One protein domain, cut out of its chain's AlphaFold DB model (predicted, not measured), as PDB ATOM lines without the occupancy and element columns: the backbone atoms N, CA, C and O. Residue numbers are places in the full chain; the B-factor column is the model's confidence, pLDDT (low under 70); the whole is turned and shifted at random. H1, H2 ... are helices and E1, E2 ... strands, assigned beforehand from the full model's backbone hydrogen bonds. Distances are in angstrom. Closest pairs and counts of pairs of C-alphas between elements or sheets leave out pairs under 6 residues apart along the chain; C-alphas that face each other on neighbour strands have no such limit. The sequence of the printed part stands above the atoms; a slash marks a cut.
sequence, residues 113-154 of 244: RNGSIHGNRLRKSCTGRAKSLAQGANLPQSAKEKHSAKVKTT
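What this domain is: This is residues 113 to 154 of the 244 residues of an uncharacterized protein of Puccinia graminis f. sp. tritici (UniProt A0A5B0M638). Picture a short hairpin of two strands, E1 and E2, with the beginning of a longer helix, H2, packed on it through residues 143 to 147, and a small helix, H1, toward the other end of the long axis. The chain leaves the hairpin for H1, turns there and folds back to H2; residues 130 to 136 stick out at one end and residues 148 to 154 at the other. The printed part has 42 residues with two named strands and two named helices, in the order E1, E2, H1, H2, and its class is mixed, helices and strands. The sheet has the order E1 - E2 and is antiparallel. The whole is only just loose, close to compact, with a radius of gyration of the C-alphas of 11.1 A, and it is elongated, with spans of 32 by 19 by 12 A.

How they stand to each other: Begin at the sheet, where E1, residues 116 to 118, and E2, residues 121 to 123, form a hairpin. Their N-to-C directions stand at 162 degrees, antiparallel. Look across the pair and you will find C-alphas that face each other: those of Ile 117 and Leu 122 are 4.9 A apart, and those of Ser 116 and Arg 123 are 5.1 A apart. The backbone N of 123 and O of 116 are within hydrogen-bond range at 2.8 A, and so are N 118 and O 121 at 3.2 A. Next look from the sheet to H2, residues 143 to 153. E1 and H2 have 4 pairs of C-alphas within 8 A, and their closest C-alphas, those of Ser 116 and Ala 143, are 5.3 A apart. E2 and H2 also have 4 pairs within 8 A, and their closest C-alphas, those of Leu 122 and Lys 144, are 7.1 A apart. Farther on in H2, residues 148 to 153 stand free, and Thr 154 after them stands free too. Now turn to H1, residues 129 to 134, which is apart from E1 and also apart from H2; residues 130 to 134 of it stand free. In H1 and H2 every O i to N i+4 pair is within hydrogen-bond range.

Where its parts are: Find C-alpha 116 at (-48.758, 35.677, 14.069); from there E1 runs to C-alpha 118. E2 begins at Arg 121 and ends at Arg 123. For H1, start at C-alpha 129, at (-47.048, 25.608, 4.559), and read on to Ala 134, 8.7 A away from C-alpha to C-alpha. H2 is the longest helix, with 11 residues; find its first C-alpha, that of Ala 143, at (-46.174, 31.205, 15.260) and its last, that of Thr 153, at (-41.758, 25.328, 28.381), 15.0 A from the first.

The domain as a whole: The two C-alphas farthest apart are those of Gln 135 and Thr 154, at 32.4 A, while the first and last printed C-alphas, those of Arg 113 and Thr 154, are 25.8 A apart. The printed part has no cut. The links from E1 to E2 and from E2 to H1 are tight, the link from H1 to H2, with 8 residues, is short but not tight, and no link is long. Look in the B-factor column for the model's confidence: the mean pLDDT of the printed part is 71.4, and that of H2 is 65. Twelve residues are under 70, namely residues 113 to 114, residue 118, residue 120 and residues 147 to 154.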
ATOM      1  N   ARG A 113     -47.247  34.083   5.985       62.34
ATOM      2  CA  ARG A 113     -46.513  32.813   5.772       62.34
ATOM      3  C   ARG A 113     -46.357  31.953   7.028       62.34
ATOM      4  O   ARG A 113     -46.452  30.730   6.955       62.34
ATOM      5  N   ASN A 114     -46.142  32.573   8.185       60.47
ATOM      6  CA  ASN A 114     -45.782  31.846   9.409       60.47
ATOM      7  C   ASN A 114     -46.849  31.938  10.506       60.47
ATOM      8  O   ASN A 114     -46.700  31.297  11.548       60.47
ATOM      9  N   GLY A 115     -47.934  32.676  10.259       72.50
ATOM     10  CA  GLY A 115     -48.896  33.055  11.287       72.50
ATOM     11  C   GLY A 115     -48.325  34.132  12.211       72.50
ATOM     12  O   GLY A 115     -47.153  34.500  12.120       72.50
ATOM     13  N   SER A 116     -49.153  34.631  13.122       76.31
ATOM     14  CA  SER A 116     -48.758  35.677  14.069       76.31
ATOM     15  C   SER A 116     -49.426  35.494  15.418       76.31
ATOM     16  O   SER A 116     -50.491  34.880  15.524       76.31
ATOM     17  N   ILE A 117     -48.776  36.024  16.446       72.00
ATOM     18  CA  ILE A 117     -49.294  36.100  17.805       72.00
ATOM     19  C   ILE A 117     -49.390  37.586  18.132       72.00
ATOM     20  O   ILE A 117     -48.370  38.272  18.157       72.00
ATOM     21  N   HIS A 118     -50.603  38.079  18.367       67.38
ATOM     22  CA  HIS A 118     -50.824  39.441  18.850       67.38
ATOM     23  C   HIS A 118     -51.641  39.357  20.142       67.38
ATOM     24  O   HIS A 118     -52.797  38.923  20.134       67.38
ATOM     25  N   GLY A 119     -51.007  39.676  21.275       70.50
ATOM     26  CA  GLY A 119     -51.567  39.418  22.604       70.50
ATOM     27  C   GLY A 119     -51.881  37.930  22.819       70.50
ATOM     28  O   GLY A 119     -51.015  37.080  22.633       70.50
ATOM     29  N   ASN A 120     -53.135  37.620  23.179       64.19
ATOM     30  CA  ASN A 120     -53.624  36.251  23.407       64.19
ATOM     31  C   ASN A 120     -54.296  35.612  22.169       64.19
ATOM     32  O   ASN A 120     -54.883  34.535  22.259       64.19
ATOM     33  N   ARG A 121     -54.275  36.279  21.005       70.31
ATOM     34  CA  ARG A 121     -54.867  35.745  19.766       70.31
ATOM     35  C   ARG A 121     -53.789  35.144  18.872       70.31
ATOM     36  O   ARG A 121     -52.847  35.821  18.463       70.31
ATOM     37  N   LEU A 122     -53.981  33.873  18.522       77.56
ATOM     38  CA  LEU A 122     -53.136  33.134  17.589       77.56
ATOM     39  C   LEU A 122     -53.759  33.127  16.188       77.56
ATOM     40  O   LEU A 122     -54.834  32.565  15.976       77.56
ATOM     41  N   ARG A 123     -53.043  33.680  15.209       77.88
ATOM     42  CA  ARG A 123     -53.330  33.497  13.782       77.88
ATOM     43  C   ARG A 123     -52.499  32.328  13.254       77.88
ATOM     44  O   ARG A 123     -51.278  32.302  13.417       77.88
ATOM     45  N   LYS A 124     -53.170  31.340  12.654       74.69
ATOM     46  CA  LYS A 124     -52.533  30.136  12.097       74.69
ATOM     47  C   LYS A 124     -51.652  30.504  10.895       74.69
ATOM     48  O   LYS A 124     -51.876  31.519  10.246       74.69
ATOM     49  N   SER A 125     -50.649  29.675  10.614       78.06
ATOM     50  CA  SER A 125     -49.901  29.745   9.355       78.06
ATOM     51  C   SER A 125     -50.798  29.384   8.171       78.06
ATOM     52  O   SER A 125     -51.780  28.661   8.351       78.06
ATOM     53  N   CYS A 126     -50.424  29.819   6.968       76.12
ATOM     54  CA  CYS A 126     -51.155  29.475   5.753       76.12
ATOM     55  C   CYS A 126     -51.254  27.952   5.535       76.12
ATOM     56  O   CYS A 126     -50.346  27.183   5.869       76.12
ATOM     57  N   THR A 127     -52.357  27.516   4.926       75.00
ATOM     58  CA  THR A 127     -52.680  26.098   4.679       75.00
ATOM     59  C   THR A 127     -51.645  25.398   3.787       75.00
ATOM     60  O   THR A 127     -51.388  24.206   3.943       75.00
ATOM     61  N   GLY A 128     -50.985  26.139   2.889       76.00
ATOM     62  CA  GLY A 128     -49.949  25.615   1.990       76.00
ATOM     63  C   GLY A 128     -48.611  25.277   2.660       76.00
ATOM     64  O   GLY A 128     -47.827  24.523   2.090       76.00
ATOM     65  N   ARG A 129     -48.349  25.766   3.881       81.19
ATOM     66  CA  ARG A 129     -47.048  25.608   4.559       81.19
ATOM     67  C   ARG A 129     -46.637  24.147   4.753       81.19
ATOM     68  O   ARG A 129     -45.471  23.812   4.565       81.19
ATOM     69  N   ALA A 130     -47.582  23.279   5.117       77.25
ATOM     70  CA  ALA A 130     -47.305  21.860   5.344       77.25
ATOM     71  C   ALA A 130     -46.842  21.153   4.060       77.25
ATOM     72  O   ALA A 130     -45.927  20.336   4.097       77.25
ATOM     73  N   LYS A 131     -47.430  21.524   2.916       80.56
ATOM     74  CA  LYS A 131     -47.045  20.990   1.606       80.56
ATOM     75  C   LYS A 131     -45.633  21.436   1.221       80.56
ATOM     76  O   LYS A 131     -44.854  20.619   0.754       80.56
ATOM     77  N   SER A 132     -45.277  22.694   1.487       74.94
ATOM     78  CA  SER A 132     -43.925  23.204   1.224       74.94
ATOM     79  C   SER A 132     -42.858  22.529   2.093       74.94
ATOM     80  O   SER A 132     -41.794  22.196   1.584       74.94
ATOM     81  N   LEU A 133     -43.142  22.271   3.377       77.19
ATOM     82  CA  LEU A 133     -42.238  21.505   4.251       77.19
ATOM     83  C   LEU A 133     -42.040  20.068   3.747       77.19
ATOM     84  O   LEU A 133     -40.914  19.583   3.726       77.19
ATOM     85  N   ALA A 134     -43.113  19.408   3.297       77.94
ATOM     86  CA  ALA A 134     -43.039  18.060   2.726       77.94
ATOM     87  C   ALA A 134     -42.222  18.007   1.421       77.94
ATOM     88  O   ALA A 134     -41.605  16.992   1.121       77.94
ATOM     89  N   GLN A 135     -42.181  19.111   0.674       81.88
ATOM     90  CA  GLN A 135     -41.353  19.281  -0.524       81.88
ATOM     91  C   GLN A 135     -39.910  19.722  -0.208       81.88
ATOM     92  O   GLN A 135     -39.164  20.070  -1.118       81.88
ATOM     93  N   GLY A 136     -39.506  19.719   1.068       78.19
ATOM     94  CA  GLY A 136     -38.134  20.016   1.488       78.19
ATOM     95  C   GLY A 136     -37.814  21.502   1.663       78.19
ATOM     96  O   GLY A 136     -36.645  21.865   1.767       78.19
ATOM     97  N   ALA A 137     -38.814  22.388   1.715       73.50
ATOM     98  CA  ALA A 137     -38.563  23.807   1.951       73.50
ATOM     99  C   ALA A 137     -38.039  24.058   3.376       73.50
ATOM    100  O   ALA A 137     -38.664  23.659   4.360       73.50
ATOM    101  N   ASN A 138     -36.939  24.802   3.499       79.12
ATOM    102  CA  ASN A 138     -36.406  25.223   4.794       79.12
ATOM    103  C   ASN A 138     -37.152  26.472   5.301       79.12
ATOM    104  O   ASN A 138     -36.853  27.598   4.902       79.12
ATOM    105  N   LEU A 139     -38.172  26.269   6.146       75.25
ATOM    106  CA  LEU A 139     -38.995  27.346   6.705       75.25
ATOM    107  C   LEU A 139     -38.740  27.527   8.210       75.25
ATOM    108  O   LEU A 139     -38.725  26.544   8.950       75.25
ATOM    109  N   PRO A 140     -38.657  28.775   8.714       72.44
ATOM    110  CA  PRO A 140     -38.508  29.033  10.143       72.44
ATOM    111  C   PRO A 140     -39.761  28.613  10.919       72.44
ATOM    112  O   PRO A 140     -40.867  28.619  10.369       72.44
ATOM    113  N   GLN A 141     -39.597  28.308  12.209       76.12
ATOM    114  CA  GLN A 141     -40.656  27.862  13.125       76.12
ATOM    115  C   GLN A 141     -41.910  28.755  13.064       76.12
ATOM    116  O   GLN A 141     -41.815  29.986  13.150       76.12
ATOM    117  N   SER A 142     -43.090  28.138  12.930       80.44
ATOM    118  CA  SER A 142     -44.360  28.872  12.815       80.44
ATOM    119  C   SER A 142     -44.766  29.534  14.133       80.44
ATOM    120  O   SER A 142     -44.391  29.090  15.216       80.44
ATOM    121  N   ALA A 143     -45.597  30.575  14.074       76.81
ATOM    122  CA  ALA A 143     -46.174  31.205  15.260       76.81
ATOM    123  C   ALA A 143     -46.940  30.198  16.139       76.81
ATOM    124  O   ALA A 143     -46.849  30.245  17.362       76.81
ATOM    125  N   LYS A 144     -47.636  29.234  15.523       78.06
ATOM    126  CA  LYS A 144     -48.325  28.147  16.236       78.06
ATOM    127  C   LYS A 144     -47.343  27.236  16.974       78.06
ATOM    128  O   LYS A 144     -47.605  26.873  18.116       78.06
ATOM    129  N   GLU A 145     -46.227  26.881  16.341       79.81
ATOM    130  CA  GLU A 145     -45.158  26.089  16.964       79.81
ATOM    131  C   GLU A 145     -44.441  26.865  18.072       79.81
ATOM    132  O   GLU A 145     -44.145  26.292  19.112       79.81
ATOM    133  N   LYS A 146     -44.205  28.169  17.895       76.69
ATOM    134  CA  LYS A 146     -43.635  29.032  18.941       76.69
ATOM    135  C   LYS A 146     -44.576  29.151  20.140       76.69
ATOM    136  O   LYS A 146     -44.129  29.066  21.280       76.69
ATOM    137  N   HIS A 147     -45.881  29.291  19.901       68.06
ATOM    138  CA  HIS A 147     -46.888  29.326  20.960       68.06
ATOM    139  C   HIS A 147     -47.002  27.980  21.687       68.06
ATOM    140  O   HIS A 147     -47.053  27.946  22.913       68.06
ATOM    141  N   SER A 148     -47.024  26.856  20.964       64.56
ATOM    142  CA  SER A 148     -47.086  25.530  21.591       64.56
ATOM    143  C   SER A 148     -45.789  25.165  22.316       64.56
ATOM    144  O   SER A 148     -45.851  24.532  23.366       64.56
ATOM    145  N   ALA A 149     -44.629  25.609  21.822       63.22
ATOM    146  CA  ALA A 149     -43.351  25.481  22.515       63.22
ATOM    147  C   ALA A 149     -43.333  26.307  23.804       63.22
ATOM    148  O   ALA A 149     -42.963  25.765  24.839       63.22
ATOM    149  N   LYS A 150     -43.830  27.554  23.784       57.88
ATOM    150  CA  LYS A 150     -43.951  28.388  24.989       57.88
ATOM    151  C   LYS A 150     -44.880  27.759  26.032       57.88
ATOM    152  O   LYS A 150     -44.529  27.754  27.200       57.88
ATOM    153  N   VAL A 151     -45.997  27.155  25.610       55.91
ATOM    154  CA  VAL A 151     -46.907  26.393  26.493       55.91
ATOM    155  C   VAL A 151     -46.241  25.128  27.053       55.91
ATOM    156  O   VAL A 151     -46.476  24.779  28.205       55.91
ATOM    157  N   LYS A 152     -45.384  24.454  26.276       52.34
ATOM    158  CA  LYS A 152     -44.621  23.283  26.744       52.34
ATOM    159  C   LYS A 152     -43.457  23.658  27.673       52.34
ATOM    160  O   LYS A 152     -43.145  22.881  28.569       52.34
ATOM    161  N   THR A 153     -42.838  24.829  27.505       42.34
ATOM    162  CA  THR A 153     -41.758  25.328  28.381       42.34
ATOM    163  C   THR A 153     -42.261  26.129  29.576       42.34
ATOM    164  O   THR A 153     -41.522  26.299  30.535       42.34
ATOM    165  N   THR A 154     -43.520  26.570  29.596       45.69
ATOM    166  CA  THR A 154     -44.174  27.012  30.831       45.69
ATOM    167  C   THR A 154     -44.788  25.816  31.559       45.69
ATOM    168  O   THR A 154     -45.958  25.836  31.927       45.69
TER     169      THR A 154